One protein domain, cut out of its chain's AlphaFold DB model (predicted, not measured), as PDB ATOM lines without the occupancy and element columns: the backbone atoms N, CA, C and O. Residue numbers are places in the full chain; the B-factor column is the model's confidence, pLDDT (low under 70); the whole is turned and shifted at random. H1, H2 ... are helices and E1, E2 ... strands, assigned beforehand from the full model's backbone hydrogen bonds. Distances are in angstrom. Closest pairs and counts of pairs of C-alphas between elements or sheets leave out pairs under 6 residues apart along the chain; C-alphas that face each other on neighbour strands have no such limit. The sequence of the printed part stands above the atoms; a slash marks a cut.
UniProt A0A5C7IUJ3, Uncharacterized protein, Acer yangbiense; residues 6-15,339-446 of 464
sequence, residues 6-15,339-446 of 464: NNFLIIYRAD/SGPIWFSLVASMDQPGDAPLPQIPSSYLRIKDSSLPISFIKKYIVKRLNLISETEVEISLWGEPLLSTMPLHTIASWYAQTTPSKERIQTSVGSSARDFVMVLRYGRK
ATOM      1  N   ASN A   6      20.415 -46.711  37.736       57.25
ATOM      2  CA  ASN A   6      20.835 -45.546  38.514       57.25
ATOM      3  C   ASN A   6      20.586 -44.192  37.807       57.25
ATOM      4  O   ASN A   6      20.359 -43.198  38.490       57.25
ATOM      5  N   ASN A   7      20.628 -44.135  36.468       60.19
ATOM      6  CA  ASN A   7      20.463 -42.880  35.715       60.19
ATOM      7  C   ASN A   7      18.995 -42.426  35.636       60.19
ATOM      8  O   ASN A   7      18.715 -41.227  35.587       60.19
ATOM      9  N   PHE A   8      18.064 -43.383  35.653       59.94
ATOM     10  CA  PHE A   8      16.624 -43.153  35.484       59.94
ATOM     11  C   PHE A   8      15.852 -43.174  36.815       59.94
ATOM     12  O   PHE A   8      14.807 -42.531  36.953       59.94
ATOM     13  N   LEU A   9      16.373 -43.904  37.809       68.94
ATOM     14  CA  LEU A   9      15.759 -44.101  39.120       68.94
ATOM     15  C   LEU A   9      16.431 -43.228  40.186       68.94
ATOM     16  O   LEU A   9      17.478 -43.584  40.728       68.94
ATOM     17  N   ILE A  10      15.792 -42.116  40.561       71.38
ATOM     18  CA  ILE A  10      16.243 -41.318  41.705       71.38
ATOM     19  C   ILE A  10      15.694 -41.955  42.986       71.38
ATOM     20  O   ILE A  10      14.491 -41.940  43.259       71.38
ATOM     21  N   ILE A  11      16.608 -42.532  43.765       66.75
ATOM     22  CA  ILE A  11      16.322 -43.230  45.019       66.75
ATOM     23  C   ILE A  11      16.335 -42.228  46.173       66.75
ATOM     24  O   ILE A  11      17.342 -41.553  46.392       66.75
ATOM     25  N   TYR A  12      15.261 -42.179  46.961       61.16
ATOM     26  CA  TYR A  12      15.215 -41.415  48.205       61.16
ATOM     27  C   TYR A  12      15.320 -42.378  49.398       61.16
ATOM     28  O   TYR A  12      14.681 -43.431  49.439       61.16
ATOM     29  N   ARG A  13      16.169 -42.042  50.375       50.38
ATOM     30  CA  ARG A  13      16.260 -42.792  51.634       50.38
ATOM     31  C   ARG A  13      15.063 -42.471  52.524       50.38
ATOM     32  O   ARG A  13      14.545 -41.359  52.454       50.38
ATOM     33  N   ALA A  14      14.674 -43.408  53.390       44.44
ATOM     34  CA  ALA A  14      13.660 -43.159  54.419       44.44
ATOM     35  C   ALA A  14      14.074 -42.031  55.392       44.44
ATOM     36  O   ALA A  14      13.219 -41.300  55.881       44.44
ATOM     37  N   ASP A  15      15.384 -41.853  55.591       42.66
ATOM     38  CA  ASP A  15      16.016 -40.781  56.375       42.66
ATOM     39  C   ASP A  15      15.677 -39.364  55.855       42.66
ATOM     40  O   ASP A  15      15.789 -38.382  56.590       42.66
ATOM     41  N   SER A 339       4.279 -35.709  31.047       60.56
ATOM     42  CA  SER A 339       4.447 -36.746  32.061       60.56
ATOM     43  C   SER A 339       5.393 -36.278  33.164       60.56
ATOM     44  O   SER A 339       6.603 -36.480  33.110       60.56
ATOM     45  N   GLY A 340       4.829 -35.659  34.203       70.50
ATOM     46  CA  GLY A 340       5.576 -35.360  35.424       70.50
ATOM     47  C   GLY A 340       6.184 -36.625  36.058       70.50
ATOM     48  O   GLY A 340       5.639 -37.720  35.896       70.50
ATOM     49  N   PRO A 341       7.296 -36.494  36.808       81.69
ATOM     50  CA  PRO A 341       8.000 -37.633  37.389       81.69
ATOM     51  C   PRO A 341       7.096 -38.415  38.347       81.69
ATOM     52  O   PRO A 341       6.522 -37.843  39.278       81.69
ATOM     53  N   ILE A 342       7.010 -39.727  38.141       86.06
ATOM     54  CA  ILE A 342       6.159 -40.624  38.922       86.06
ATOM     55  C   ILE A 342       6.858 -40.947  40.246       86.06
ATOM     56  O   ILE A 342       7.992 -41.437  40.270       86.06
ATOM     57  N   TRP A 343       6.153 -40.692  41.347       86.94
ATOM     58  CA  TRP A 343       6.582 -41.004  42.709       86.94
ATOM     59  C   TRP A 343       5.853 -42.238  43.227       86.94
ATOM     60  O   TRP A 343       4.624 -42.305  43.174       86.94
ATOM     61  N   PHE A 344       6.603 -43.197  43.767       89.12
ATOM     62  CA  PHE A 344       6.040 -44.427  44.314       89.12
ATOM     63  C   PHE A 344       6.755 -44.902  45.585       89.12
ATOM     64  O   PHE A 344       7.894 -44.525  45.872       89.12
ATOM     65  N   SER A 345       6.032 -45.704  46.366       90.56
ATOM     66  CA  SER A 345       6.430 -46.249  47.664       90.56
ATOM     67  C   SER A 345       6.369 -47.772  47.607       90.56
ATOM     68  O   SER A 345       5.293 -48.331  47.394       90.56
ATOM     69  N   LEU A 346       7.514 -48.434  47.781       92.12
ATOM     70  CA  LEU A 346       7.633 -49.894  47.788       92.12
ATOM     71  C   LEU A 346       7.426 -50.473  49.191       92.12
ATOM     72  O   LEU A 346       8.239 -50.245  50.091       92.12
ATOM     73  N   VAL A 347       6.368 -51.269  49.346       91.94
ATOM     74  CA  VAL A 347       5.975 -51.921  50.604       91.94
ATOM     75  C   VAL A 347       6.095 -53.441  50.479       91.94
ATOM     76  O   VAL A 347       5.551 -54.032  49.547       91.94
ATOM     77  N   ALA A 348       6.773 -54.083  51.427       92.12
ATOM     78  CA  ALA A 348       6.846 -55.539  51.506       92.12
ATOM     79  C   ALA A 348       5.467 -56.164  51.791       92.12
ATOM     80  O   ALA A 348       4.747 -55.752  52.701       92.12
ATOM     81  N   SER A 349       5.105 -57.190  51.024       87.88
ATOM     82  CA  SER A 349       3.937 -58.034  51.261       87.88
ATOM     83  C   SER A 349       4.312 -59.113  52.274       87.88
ATOM     84  O   SER A 349       5.007 -60.068  51.929       87.88
ATOM     85  N   MET A 350       3.842 -58.965  53.514       75.44
ATOM     86  CA  MET A 350       4.044 -59.961  54.576       75.44
ATOM     87  C   MET A 350       3.161 -61.200  54.382       75.44
ATOM     88  O   MET A 350       3.540 -62.299  54.773       75.44
ATOM     89  N   ASP A 351       2.005 -61.017  53.742       67.94
ATOM     90  CA  ASP A 351       0.905 -61.984  53.666       67.94
ATOM     91  C   ASP A 351       1.094 -63.010  52.523       67.94
ATOM     92  O   ASP A 351       0.215 -63.199  51.684       67.94
ATOM     93  N   GLN A 352       2.282 -63.617  52.427       66.25
ATOM     94  CA  GLN A 352       2.648 -64.543  51.344       66.25
ATOM     95  C   GLN A 352       2.526 -66.015  51.784       66.25
ATOM     96  O   GLN A 352       3.086 -66.385  52.817       66.25
ATOM     97  N   PRO A 353       1.821 -66.881  51.027       58.00
ATOM     98  CA  PRO A 353       1.685 -68.292  51.370       58.00
ATOM     99  C   PRO A 353       2.946 -69.098  51.012       58.00
ATOM    100  O   PRO A 353       3.458 -69.029  49.894       58.00
ATOM    101  N   GLY A 354       3.406 -69.927  51.952       66.62
ATOM    102  CA  GLY A 354       4.515 -70.869  51.771       66.62
ATOM    103  C   GLY A 354       5.874 -70.305  52.188       66.62
ATOM    104  O   GLY A 354       6.398 -70.679  53.234       66.62
ATOM    105  N   ASP A 355       6.447 -69.433  51.365       67.31
ATOM    106  CA  ASP A 355       7.814 -68.931  51.540       67.31
ATOM    107  C   ASP A 355       7.915 -67.755  52.533       67.31
ATOM    108  O   ASP A 355       7.025 -66.911  52.622       67.31
ATOM    109  N   ALA A 356       9.065 -67.623  53.207       78.56
ATOM    110  CA  ALA A 356       9.335 -66.482  54.086       78.56
ATOM    111  C   ALA A 356       9.273 -65.136  53.315       78.56
ATOM    112  O   ALA A 356       9.963 -64.996  52.292       78.56
ATOM    113  N   PRO A 357       8.501 -64.135  53.789       83.88
ATOM    114  CA  PRO A 357       8.238 -62.904  53.043       83.88
ATOM    115  C   PRO A 357       9.514 -62.096  52.772       83.88
ATOM    116  O   PRO A 357      10.487 -62.150  53.527       83.88
ATOM    117  N   LEU A 358       9.513 -61.330  51.677       86.81
ATOM    118  CA  LEU A 358      10.644 -60.464  51.338       86.81
ATOM    119  C   LEU A 358      10.757 -59.320  52.361       86.81
ATOM    120  O   LEU A 358       9.750 -58.672  52.646       86.81
ATOM    121  N   PRO A 359      11.955 -59.018  52.894       88.62
ATOM    122  CA  PRO A 359      12.107 -57.970  53.896       88.62
ATOM    123  C   PRO A 359      11.862 -56.577  53.298       88.62
ATOM    124  O   PRO A 359      12.092 -56.326  52.109       88.62
ATOM    125  N   GLN A 360      11.416 -55.646  54.144       92.69
ATOM    126  CA  GLN A 360      11.189 -54.252  53.765       92.69
ATOM    127  C   GLN A 360      12.510 -53.562  53.396       92.69
ATOM    128  O   GLN A 360      13.425 -53.466  54.212       92.69
ATOM    129  N   ILE A 361      12.604 -53.026  52.176       88.56
ATOM    130  CA  ILE A 361      13.780 -52.266  51.747       88.56
ATOM    131  C   ILE A 361      13.853 -50.902  52.467       88.56
ATOM    132  O   ILE A 361      12.835 -50.209  52.561       88.56
ATOM    133  N   PRO A 362      15.049 -50.440  52.893       79.31
ATOM    134  CA  PRO A 362      15.248 -49.149  53.574       79.31
ATOM    135  C   PRO A 362      15.242 -47.936  52.617       79.31
ATOM    136  O   PRO A 362      15.668 -46.831  52.953       79.31
ATOM    137  N   SER A 363      14.833 -48.137  51.367       81.62
ATOM    138  CA  SER A 363      14.737 -47.095  50.337       81.62
ATOM    139  C   SER A 363      13.492 -47.359  49.498       81.62
ATOM    140  O   SER A 363      13.566 -47.674  48.314       81.62
ATOM    141  N   SER A 364      12.348 -47.330  50.180       85.12
ATOM    142  CA  SER A 364      11.022 -47.569  49.612       85.12
ATOM    143  C   SER A 364      10.557 -46.447  48.684       85.12
ATOM    144  O   SER A 364       9.817 -46.722  47.741       85.12
ATOM    145  N   TYR A 365      10.983 -45.204  48.932       87.19
ATOM    146  CA  TYR A 365      10.579 -44.031  48.160       87.19
ATOM    147  C   TYR A 365      11.439 -43.843  46.912       87.19
ATOM    148  O   TYR A 365      12.653 -43.632  46.981       87.19
ATOM    149  N   LEU A 366      10.781 -43.881  45.759       87.56
ATOM    150  CA  LEU A 366      11.414 -43.841  44.452       87.56
ATOM    151  C   LEU A 366      10.736 -42.809  43.554       87.56
ATOM    152  O   LEU A 366       9.515 -42.641  43.571       87.56
ATOM    153  N   ARG A 367      11.554 -42.131  42.749       85.81
ATOM    154  CA  ARG A 367      11.129 -41.188  41.718       85.81
ATOM    155  C   ARG A 367      11.710 -41.631  40.387       85.81
ATOM    156  O   ARG A 367      12.930 -41.633  40.218       85.81
ATOM    157  N   ILE A 368      10.842 -41.946  39.436       87.88
ATOM    158  CA  ILE A 368      11.229 -42.144  38.037       87.88
ATOM    159  C   ILE A 368      10.817 -40.897  37.259       87.88
ATOM    160  O   ILE A 368       9.708 -40.394  37.429       87.88
ATOM    161  N   LYS A 369      11.724 -40.368  36.435       83.75
ATOM    162  CA  LYS A 369      11.393 -39.306  35.472       83.75
ATOM    163  C   LYS A 369      10.633 -39.910  34.289       83.75
ATOM    164  O   LYS A 369       9.507 -39.522  34.008       83.75
ATOM    165  N   ASP A 370      11.252 -40.909  33.676       81.81
ATOM    166  CA  ASP A 370      10.874 -41.561  32.430       81.81
ATOM    167  C   ASP A 370       9.620 -42.438  32.612       81.81
ATOM    168  O   ASP A 370       9.678 -43.637  32.898       81.81
ATOM    169  N   SER A 371       8.445 -41.824  32.456       79.44
ATOM    170  CA  SER A 371       7.130 -42.469  32.630       79.44
ATOM    171  C   SER A 371       6.846 -43.636  31.660       79.44
ATOM    172  O   SER A 371       5.903 -44.414  31.850       79.44
ATOM    173  N   SER A 372       7.673 -43.767  30.624       84.75
ATOM    174  CA  SER A 372       7.672 -44.829  29.618       84.75
ATOM    175  C   SER A 372       8.302 -46.145  30.099       84.75
ATOM    176  O   SER A 372       8.026 -47.186  29.503       84.75
ATOM    177  N   LEU A 373       9.118 -46.138  31.165       88.75
ATOM    178  CA  LEU A 373       9.816 -47.343  31.629       88.75
ATOM    179  C   LEU A 373       8.834 -48.452  32.060       88.75
ATOM    180  O   LEU A 373       7.808 -48.151  32.671       88.75
ATOM    181  N   PRO A 374       9.145 -49.738  31.810       91.94
ATOM    182  CA  PRO A 374       8.361 -50.871  32.299       91.94
ATOM    183  C   PRO A 374       8.661 -51.237  33.764       91.94
ATOM    184  O   PRO A 374       9.757 -51.008  34.279       91.94
ATOM    185  N   ILE A 375       7.706 -51.911  34.420       91.19
ATOM    186  CA  ILE A 375       7.803 -52.415  35.811       91.19
ATOM    187  C   ILE A 375       9.065 -53.244  36.075       91.19
ATOM    188  O   ILE A 375       9.580 -53.238  37.195       91.19
ATOM    189  N   SER A 376       9.606 -53.923  35.058       91.75
ATOM    190  CA  SER A 376      10.875 -54.652  35.170       91.75
ATOM    191  C   SER A 376      12.036 -53.797  35.707       91.75
ATOM    192  O   SER A 376      12.913 -54.351  36.360       91.75
ATOM    193  N   PHE A 377      12.037 -52.466  35.557       90.56
ATOM    194  CA  PHE A 377      13.042 -51.597  36.193       90.56
ATOM    195  C   PHE A 377      12.897 -51.537  37.724       90.56
ATOM    196  O   PHE A 377      13.892 -51.672  38.437       90.56
ATOM    197  N   ILE A 378      11.669 -51.415  38.243       90.94
ATOM    198  CA  ILE A 378      11.382 -51.493  39.689       90.94
ATOM    199  C   ILE A 378      11.718 -52.892  40.215       90.94
ATOM    200  O   ILE A 378      12.315 -53.051  41.277       90.94
ATOM    201  N   LYS A 379      11.375 -53.921  39.441       90.75
ATOM    202  CA  LYS A 379      11.615 -55.324  39.776       90.75
ATOM    203  C   LYS A 379      13.110 -55.646  39.878       90.75
ATOM    204  O   LYS A 379      13.551 -56.151  40.907       90.75
ATOM    205  N   LYS A 380      13.905 -55.240  38.882       91.25
ATOM    206  CA  LYS A 380      15.378 -55.296  38.899       91.25
ATOM    207  C   LYS A 380      15.975 -54.508  40.061       91.25
ATOM    208  O   LYS A 380      16.949 -54.957  40.661       91.25
ATOM    209  N   TYR A 381      15.393 -53.358  40.408       90.19
ATOM    210  CA  TYR A 381      15.802 -52.611  41.594       90.19
ATOM    211  C   TYR A 381      15.585 -53.423  42.878       90.19
ATOM    212  O   TYR A 381      16.529 -53.570  43.649       90.19
ATOM    213  N   ILE A 382      14.405 -54.017  43.089       90.56
ATOM    214  CA  ILE A 382      14.121 -54.856  44.267       90.56
ATOM    215  C   ILE A 382      15.083 -56.051  44.335       90.56
ATOM    216  O   ILE A 382      15.727 -56.238  45.365       90.56
ATOM    217  N   VAL A 383      15.270 -56.785  43.229       90.69
ATOM    218  CA  VAL A 383      16.249 -57.889  43.119       90.69
ATOM    219  C   VAL A 383      17.648 -57.433  43.547       90.69
ATOM    220  O   VAL A 383      18.257 -58.050  44.418       90.69
ATOM    221  N   LYS A 384      18.130 -56.298  43.017       89.94
ATOM    222  CA  LYS A 384      19.447 -55.721  43.337       89.94
ATOM    223  C   LYS A 384      19.557 -55.173  44.769       89.94
ATOM    224  O   LYS A 384      20.661 -55.080  45.295       89.94
ATOM    225  N   ARG A 385      18.453 -54.771  45.410       88.31
ATOM    226  CA  ARG A 385      18.446 -54.290  46.809       88.31
ATOM    227  C   ARG A 385      18.327 -55.418  47.830       88.31
ATOM    228  O   ARG A 385      18.744 -55.213  48.966       88.31
ATOM    229  N   LEU A 386      17.772 -56.561  47.431       88.62
ATOM    230  CA  LEU A 386      17.570 -57.740  48.277       88.62
ATOM    231  C   LEU A 386      18.558 -58.887  47.991       88.62
ATOM    232  O   LEU A 386      18.558 -59.866  48.727       88.62
ATOM    233  N   ASN A 387      19.413 -58.749  46.971       88.69
ATOM    234  CA  ASN A 387      20.363 -59.768  46.502       88.69
ATOM    235  C   ASN A 387      19.685 -61.105  46.131       88.69
ATOM    236  O   ASN A 387      20.183 -62.177  46.465       88.69
ATOM    237  N   LEU A 388      18.535 -61.022  45.455       88.69
ATOM    238  CA  LEU A 388      17.783 -62.187  44.970       88.69
ATOM    239  C   LEU A 388      18.434 -62.785  43.715       88.69
ATOM    240  O   LEU A 388      19.167 -62.092  43.005       88.69
ATOM    241  N   ILE A 389      18.180 -64.068  43.447       85.88
ATOM    242  CA  ILE A 389      18.915 -64.834  42.426       85.88
ATOM    243  C   ILE A 389      18.401 -64.487  41.022       85.88
ATOM    244  O   ILE A 389      19.184 -64.357  40.079       85.88
ATOM    245  N   SER A 390      17.089 -64.297  40.877       86.44
ATOM    246  CA  SER A 390      16.432 -64.029  39.601       86.44
ATOM    247  C   SER A 390      15.341 -62.962  39.697       86.44
ATOM    248  O   SER A 390      14.713 -62.744  40.732       86.44
ATOM    249  N   GLU A 391      15.026 -62.335  38.560       86.81
ATOM    250  CA  GLU A 391      13.812 -61.521  38.439       86.81
ATOM    251  C   GLU A 391      12.538 -62.366  38.591       86.81
ATOM    252  O   GLU A 391      11.504 -61.847  38.999       86.81
ATOM    253  N   THR A 392      12.575 -63.664  38.297       82.19
ATOM    254  CA  THR A 392      11.408 -64.549  38.416       82.19
ATOM    255  C   THR A 392      10.911 -64.740  39.852       82.19
ATOM    256  O   THR A 392       9.718 -64.983  40.017       82.19
ATOM    257  N   GLU A 393      11.762 -64.545  40.867       85.19
ATOM    258  CA  GLU A 393      11.392 -64.599  42.294       85.19
ATOM    259  C   GLU A 393      10.528 -63.424  42.769       85.19
ATOM    260  O   GLU A 393       9.853 -63.558  43.784       85.19
ATOM    261  N   VAL A 394      10.542 -62.268  42.093       90.25
ATOM    262  CA  VAL A 394       9.860 -61.054  42.581       90.25
ATOM    263  C   VAL A 394       8.531 -60.834  41.872       90.25
ATOM    264  O   VAL A 394       8.468 -60.728  40.643       90.25
ATOM    265  N   GLU A 395       7.475 -60.642  42.653       92.12
ATOM    266  CA  GLU A 395       6.205 -60.101  42.182       92.12
ATOM    267  C   GLU A 395       5.997 -58.673  42.700       92.12
ATOM    268  O   GLU A 395       6.438 -58.325  43.797       92.12
ATOM    269  N   ILE A 396       5.351 -57.834  41.888       92.69
ATOM    270  CA  ILE A 396       4.938 -56.471  42.241       92.69
ATOM    271  C   ILE A 396       3.438 -56.389  41.977       92.69
ATOM    272  O   ILE A 396       2.997 -56.784  40.896       92.69
ATOM    273  N   SER A 397       2.674 -55.860  42.930       90.88
ATOM    274  CA  SER A 397       1.221 -55.731  42.835       90.88
ATOM    275  C   SER A 397       0.723 -54.329  43.197       90.88
ATOM    276  O   SER A 397       1.306 -53.625  44.030       90.88
ATOM    277  N   LEU A 398      -0.381 -53.916  42.567       89.12
ATOM    278  CA  LEU A 398      -1.125 -52.698  42.906       89.12
ATOM    279  C   LEU A 398      -2.436 -53.122  43.574       89.12
ATOM    280  O   LEU A 398      -3.214 -53.859  42.982       89.12
ATOM    281  N   TRP A 399      -2.652 -52.717  44.828       82.94
ATOM    282  CA  TRP A 399      -3.808 -53.132  45.649       82.94
ATOM    283  C   TRP A 399      -4.049 -54.655  45.776       82.94
ATOM    284  O   TRP A 399      -5.118 -55.067  46.210       82.94
ATOM    285  N   GLY A 400      -3.048 -55.482  45.461       83.31
ATOM    286  CA  GLY A 400      -3.143 -56.946  45.455       83.31
ATOM    287  C   GLY A 400      -3.112 -57.565  44.055       83.31
ATOM    288  O   GLY A 400      -2.685 -58.705  43.927       83.31
ATOM    289  N   GLU A 401      -3.443 -56.807  43.006       86.31
ATOM    290  CA  GLU A 401      -3.423 -57.292  41.619       86.31
ATOM    291  C   GLU A 401      -1.984 -57.396  41.067       86.31
ATOM    292  O   GLU A 401      -1.264 -56.385  41.076       86.31
ATOM    293  N   PRO A 402      -1.538 -58.571  40.572       89.12
ATOM    294  CA  PRO A 402      -0.194 -58.763  40.020       89.12
ATOM    295  C   PRO A 402       0.062 -57.926  38.760       89.12
ATOM    296  O   PRO A 402      -0.703 -57.969  37.796       89.12
ATOM    297  N   LEU A 403       1.187 -57.204  38.714       90.44
ATOM    298  CA  LEU A 403       1.534 -56.358  37.572       90.44
ATOM    299  C   LEU A 403       2.506 -57.047  36.600       90.44
ATOM    300  O   LEU A 403       3.586 -57.517  36.971       90.44
ATOM    301  N   LEU A 404       2.157 -57.033  35.309       89.31
ATOM    302  CA  LEU A 404       3.005 -57.560  34.236       89.31
ATOM    303  C   LEU A 404       4.321 -56.779  34.137       89.31
ATOM    304  O   LEU A 404       4.323 -55.565  33.959       89.31
ATOM    305  N   SER A 405       5.462 -57.474  34.165       90.88
ATOM    306  CA  SER A 405       6.793 -56.834  34.188       90.88
ATOM    307  C   SER A 405       7.151 -56.041  32.911       90.88
ATOM    308  O   SER A 405       8.149 -55.317  32.899       90.88
ATOM    309  N   THR A 406       6.336 -56.151  31.858       89.50
ATOM    310  CA  THR A 406       6.402 -55.398  30.593       89.50
ATOM    311  C   THR A 406       5.538 -54.131  30.564       89.50
ATOM    312  O   THR A 406       5.750 -53.295  29.692       89.50
ATOM    313  N   MET A 407       4.573 -53.962  31.477       91.25
ATOM    314  CA  MET A 407       3.654 -52.815  31.462       91.25
ATOM    315  C   MET A 407       4.370 -51.519  31.908       91.25
ATOM    316  O   MET A 407       5.123 -51.556  32.890       91.25
ATOM    317  N   PRO A 408       4.174 -50.384  31.203       91.25
ATOM    318  CA  PRO A 408       4.856 -49.128  31.499       91.25
ATOM    319  C   PRO A 408       4.208 -48.348  32.650       91.25
ATOM    320  O   PRO A 408       3.003 -48.432  32.901       91.25
ATOM    321  N   LEU A 409       5.019 -47.558  33.356       90.50
ATOM    322  CA  LEU A 409       4.632 -46.906  34.612       90.50
ATOM    323  C   LEU A 409       3.492 -45.892  34.465       90.50
ATOM    324  O   LEU A 409       2.658 -45.799  35.365       90.50
ATOM    325  N   HIS A 410       3.405 -45.167  33.345       88.75
ATOM    326  CA  HIS A 410       2.298 -44.233  33.100       88.75
ATOM    327  C   HIS A 410       0.927 -44.928  33.040       88.75
ATOM    328  O   HIS A 410      -0.063 -44.341  33.469       88.75
ATOM    329  N   THR A 411       0.851 -46.182  32.568       90.69
ATOM    330  CA  THR A 411      -0.397 -46.967  32.576       90.69
ATOM    331  C   THR A 411      -0.813 -47.314  34.003       90.69
ATOM    332  O   THR A 411      -1.982 -47.195  34.350       90.69
ATOM    333  N   ILE A 412       0.144 -47.665  34.865       89.38
ATOM    334  CA  ILE A 412      -0.123 -47.940  36.285       89.38
ATOM    335  C   ILE A 412      -0.550 -46.659  37.000       89.38
ATOM    336  O   ILE A 412      -1.497 -46.684  37.774       89.38
ATOM    337  N   ALA A 413       0.113 -45.533  36.727       87.19
ATOM    338  CA  ALA A 413      -0.227 -44.248  37.324       87.19
ATOM    339  C   ALA A 413      -1.623 -43.766  36.890       87.19
ATOM    340  O   ALA A 413      -2.365 -43.227  37.712       87.19
ATOM    341  N   SER A 414      -2.026 -44.007  35.634       87.12
ATOM    342  CA  SER A 414      -3.388 -43.702  35.184       87.12
ATOM    343  C   SER A 414      -4.421 -44.669  35.767       87.12
ATOM    344  O   SER A 414      -5.508 -44.226  36.132       87.12
ATOM    345  N   TRP A 415      -4.110 -45.961  35.930       85.25
ATOM    346  CA  TRP A 415      -4.963 -46.907  36.664       85.25
ATOM    347  C   TRP A 415      -5.106 -46.498  38.135       85.25
ATOM    348  O   TRP A 415      -6.216 -46.452  38.656       85.25
ATOM    349  N   TYR A 416      -4.011 -46.097  38.785       84.12
ATOM    350  CA  TYR A 416      -4.009 -45.620  40.166       84.12
ATOM    351  C   TYR A 416      -4.905 -44.385  40.343       84.12
ATOM    352  O   TYR A 416      -5.711 -44.330  41.272       84.12
ATOM    353  N   ALA A 417      -4.836 -43.432  39.408       81.44
ATOM    354  CA  ALA A 417      -5.677 -42.236  39.405       81.44
ATOM    355  C   ALA A 417      -7.164 -42.505  39.084       81.44
ATOM    356  O   ALA A 417      -8.020 -41.758  39.547       81.44
ATOM    357  N   GLN A 418      -7.484 -43.550  38.310       76.31
ATOM    358  CA  GLN A 418      -8.868 -43.929  37.977       76.31
ATOM    359  C   GLN A 418      -9.534 -44.768  39.075       76.31
ATOM    360  O   GLN A 418     -10.709 -44.578  39.381       76.31
ATOM    361  N   THR A 419      -8.792 -45.711  39.658       68.12
ATOM    362  CA  THR A 419      -9.311 -46.706  40.608       68.12
ATOM    363  C   THR A 419      -9.188 -46.257  42.068       68.12
ATOM    364  O   THR A 419      -9.824 -46.853  42.932       68.12
ATOM    365  N   THR A 420      -8.469 -45.166  42.363       61.50
ATOM    366  CA  THR A 420      -8.624 -44.449  43.641       61.50
ATOM    367  C   THR A 420      -9.904 -43.608  43.582       61.50
ATOM    368  O   THR A 420      -9.913 -42.584  42.894       61.50
ATOM    369  N   PRO A 421     -11.001 -43.965  44.281       55.69
ATOM    370  CA  PRO A 421     -12.202 -43.144  44.262       55.69
ATOM    371  C   PRO A 421     -11.917 -41.812  44.966       55.69
ATOM    372  O   PRO A 421     -11.709 -41.775  46.179       55.69
ATOM    373  N   SER A 422     -11.954 -40.709  44.212       52.50
ATOM    374  CA  SER A 422     -11.822 -39.332  44.715       52.50
ATOM    375  C   SER A 422     -13.047 -38.907  45.549       52.50
ATOM    376  O   SER A 422     -13.748 -37.952  45.210       52.50
ATOM    377  N   LYS A 423     -13.308 -39.602  46.664       45.25
ATOM    378  CA  LYS A 423     -14.291 -39.191  47.680       45.25
ATOM    379  C   LYS A 423     -13.861 -37.936  48.440       45.25
ATOM    380  O   LYS A 423     -14.706 -37.263  49.017       45.25
ATOM    381  N   GLU A 424     -12.578 -37.598  48.375       48.62
ATOM    382  CA  GLU A 424     -12.036 -36.325  48.819       48.62
ATOM    383  C   GLU A 424     -11.100 -35.785  47.732       48.62
ATOM    384  O   GLU A 424     -10.074 -36.385  47.410       48.62
ATOM    385  N   ARG A 425     -11.461 -34.641  47.137       52.59
ATOM    386  CA  ARG A 425     -10.573 -33.873  46.252       52.59
ATOM    387  C   ARG A 425      -9.529 -33.202  47.143       52.59
ATOM    388  O   ARG A 425      -9.723 -32.043  47.502       52.59
ATOM    389  N   ILE A 426      -8.505 -33.970  47.540       51.28
ATOM    390  CA  ILE A 426      -7.616 -33.710  48.690       51.28
ATOM    391  C   ILE A 426      -7.348 -32.214  48.859       51.28
ATOM    392  O   ILE A 426      -6.627 -31.602  48.064       51.28
ATOM    393  N   GLN A 427      -7.965 -31.618  49.882       50.12
ATOM    394  CA  GLN A 427      -7.938 -30.176  50.091       50.12
ATOM    395  C   GLN A 427      -6.602 -29.795  50.739       50.12
ATOM    396  O   GLN A 427      -6.470 -29.712  51.958       50.12
ATOM    397  N   THR A 428      -5.582 -29.625  49.896       50.00
ATOM    398  CA  THR A 428      -4.175 -29.441  50.275       50.00
ATOM    399  C   THR A 428      -3.920 -28.125  51.006       50.00
ATOM    400  O   THR A 428      -3.446 -27.138  50.443       50.00
ATOM    401  N   SER A 429      -4.178 -28.130  52.311       57.34
ATOM    402  CA  SER A 429      -3.716 -27.089  53.220       57.34
ATOM    403  C   SER A 429      -2.183 -27.078  53.311       57.34
ATOM    404  O   SER A 429      -1.484 -28.054  52.993       57.34
ATOM    405  N   VAL A 430      -1.610 -25.970  53.790       56.50
ATOM    406  CA  VAL A 430      -0.162 -25.854  54.031       56.50
ATOM    407  C   VAL A 430       0.213 -26.592  55.330       56.50
ATOM    408  O   VAL A 430       0.673 -26.011  56.300       56.50
ATOM    409  N   GLY A 431      -0.009 -27.909  55.339       59.16
ATOM    410  CA  GLY A 431       0.245 -28.801  56.475       59.16
ATOM    411  C   GLY A 431       0.212 -30.287  56.101       59.16
ATOM    412  O   GLY A 431       1.024 -31.046  56.620       59.16
ATOM    413  N   SER A 432      -0.620 -30.675  55.125       63.50
ATOM    414  CA  SER A 432      -0.855 -32.070  54.718       63.50
ATOM    415  C   SER A 432       0.404 -32.908  54.448       63.50
ATOM    416  O   SER A 432       1.433 -32.422  53.961       63.50
ATOM    417  N   SER A 433       0.280 -34.204  54.736       65.50
ATOM    418  CA  SER A 433       1.274 -35.237  54.446       65.50
ATOM    419  C   SER A 433       1.536 -35.349  52.940       65.50
ATOM    420  O   SER A 433       0.639 -35.204  52.119       65.50
ATOM    421  N   ALA A 434       2.784 -35.633  52.560       68.50
ATOM    422  CA  ALA A 434       3.116 -35.955  51.172       68.50
ATOM    423  C   ALA A 434       2.869 -37.432  50.814       68.50
ATOM    424  O   ALA A 434       2.962 -37.787  49.643       68.50
ATOM    425  N   ARG A 435       2.563 -38.297  51.796       67.62
ATOM    426  CA  ARG A 435       2.344 -39.741  51.572       67.62
ATOM    427  C   ARG A 435       1.143 -40.008  50.666       67.62
ATOM    428  O   ARG A 435       1.196 -40.926  49.859       67.62
ATOM    429  N   ASP A 436       0.130 -39.155  50.750       67.25
ATOM    430  CA  ASP A 436      -1.169 -39.317  50.086       67.25
ATOM    431  C   ASP A 436      -1.101 -39.020  48.570       67.25
ATOM    432  O   ASP A 436      -2.070 -39.204  47.840       67.25
ATOM    433  N   PHE A 437       0.076 -38.596  48.089       72.19
ATOM    434  CA  PHE A 437       0.386 -38.278  46.690       72.19
ATOM    435  C   PHE A 437       1.434 -39.223  46.079       72.19
ATOM    436  O   PHE A 437       1.929 -38.974  44.980       72.19
ATOM    437  N   VAL A 438       1.802 -40.292  46.792       83.81
ATOM    438  CA  VAL A 438       2.798 -41.280  46.363       83.81
ATOM    439  C   VAL A 438       2.097 -42.602  46.062       83.81
ATOM    440  O   VAL A 438       1.441 -43.172  46.930       83.81
ATOM    441  N   MET A 439       2.269 -43.126  44.847       88.12
ATOM    442  CA  MET A 439       1.651 -44.388  44.432       88.12
ATOM    443  C   MET A 439       2.228 -45.566  45.233       88.12
ATOM    444  O   MET A 439       3.425 -45.844  45.168       88.12
ATOM    445  N   VAL A 440       1.395 -46.275  45.995       90.06
ATOM    446  CA  VAL A 440       1.854 -47.409  46.815       90.06
ATOM    447  C   VAL A 440       1.856 -48.696  45.991       90.06
ATOM    448  O   VAL A 440       0.804 -49.178  45.581       90.06
ATOM    449  N   LEU A 441       3.042 -49.272  45.795       92.00
ATOM    450  CA  LEU A 441       3.249 -50.570  45.155       92.00
ATOM    451  C   LEU A 441       3.668 -51.592  46.216       92.00
ATOM    452  O   LEU A 441       4.601 -51.354  46.988       92.00
ATOM    453  N   ARG A 442       3.000 -52.746  46.243       92.12
ATOM    454  CA  ARG A 442       3.415 -53.881  47.073       92.12
ATOM    455  C   ARG A 442       4.383 -54.766  46.296       92.12
ATOM    456  O   ARG A 442       4.297 -54.851  45.073       92.12
ATOM    457  N   TYR A 443       5.296 -55.432  46.994       92.56
ATOM    458  CA  TYR A 443       6.157 -56.458  46.406       92.56
ATOM    459  C   TYR A 443       6.279 -57.676  47.321       92.56
ATOM    460  O   TYR A 443       6.272 -57.550  48.543       92.56
ATOM    461  N   GLY A 444       6.401 -58.861  46.737       90.50
ATOM    462  CA  GLY A 444       6.496 -60.126  47.465       90.50
ATOM    463  C   GLY A 444       7.302 -61.155  46.685       90.50
ATOM    464  O   GLY A 444       7.768 -60.874  45.575       90.50
ATOM    465  N   ARG A 445       7.466 -62.352  47.257       88.12
ATOM    466  CA  ARG A 445       7.907 -63.484  46.443       88.12
ATOM    467  C   ARG A 445       6.791 -63.837  45.474       88.12
ATOM    468  O   ARG A 445       5.628 -63.870  45.862       88.12
ATOM    469  N   LYS A 446       7.145 -64.119  44.228       83.69
ATOM    470  CA  LYS A 446       6.229 -64.751  43.292       83.69
ATOM    471  C   LYS A 446       5.961 -66.173  43.783       83.69
ATOM    472  O   LYS A 446       6.901 -66.958  43.902       83.69
TER     473      LYS A 446
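What this domain is: This is residues 6 to 15 and 339 to 446 of the 464 residues of an uncharacterized protein of Acer yangbiense (UniProt A0A5C7IUJ3). A strongly twisted sheet of five strands makes a wall, with H1 and H2 over one of its faces; residues 420 to 425 and 427 to 434, between H2 and E5, stick out from the body. The printed part has 118 residues, under half of them in named elements, in the order E1 E2 E3 H1 E4 H2 E5; the class is mixed, helices and strands. The sheet, E1 E3 E2 E5 E4, is mixed. The whole is compact, with a radius of gyration of the C-alphas of 14.6 A and spans of 44 by 33 by 30 A.

How they stand to each other: Start at the inner strands E2, residues 342 to 348, and E5, residues 439 to 445, which are parallel; N 345 and O 439 are 2.9 A apart, within hydrogen-bond range. E3, residues 365 to 368, forms an antiparallel hairpin with E2, N 342 to O 368 at 2.9 A. Edge strand E1, residues 9 to 12, is antiparallel to E3, N 10 to O 367 at 2.9 A. Edge strand E4, residues 394 to 398, is antiparallel to E5, N 395 to O 444 at 2.9 A. H1, residues 376 to 386, and H2, residues 409 to 419, are on the same face, two layers of helices and sheet. The closest C-alphas of H1 and E4 are Lys 379 and Val 394, 6.6 A. H2 lies over E5 at a height over the sheet of 9.0 A, across the strands at 83 degrees to E5 on the local plane; its closest C-alphas with E5 are Tyr 416 and Met 439, 7.2 A. H1 and H2 are apart. E3, H1 and E4 make a split strand-helix-strand unit, two strands of one sheet joined through a helix, with E2 and E5 between them in the sheet; its crossover is right-handed. In H1 and H2 every O i to N i+4 pair is within hydrogen-bond range.

Where its parts are: Find C-alpha 9, where E1 begins, at (15.759, -44.101, 39.120). E2 runs 19.5 A, H1 15.0 A and H2 15.2 A. E5 runs 20.2 A, to C-alpha 445 at (7.907, -63.484, 46.443).

The domain as a whole: Residues 16 to 338 are not printed; C-alphas 15 and 339 are 27.2 A apart across the cut. The links E2 to E3 and H2 to E5 are long. In this model, look for pLDDT under 70 at 33 residues, among them 351 to 355 and 419 to 436.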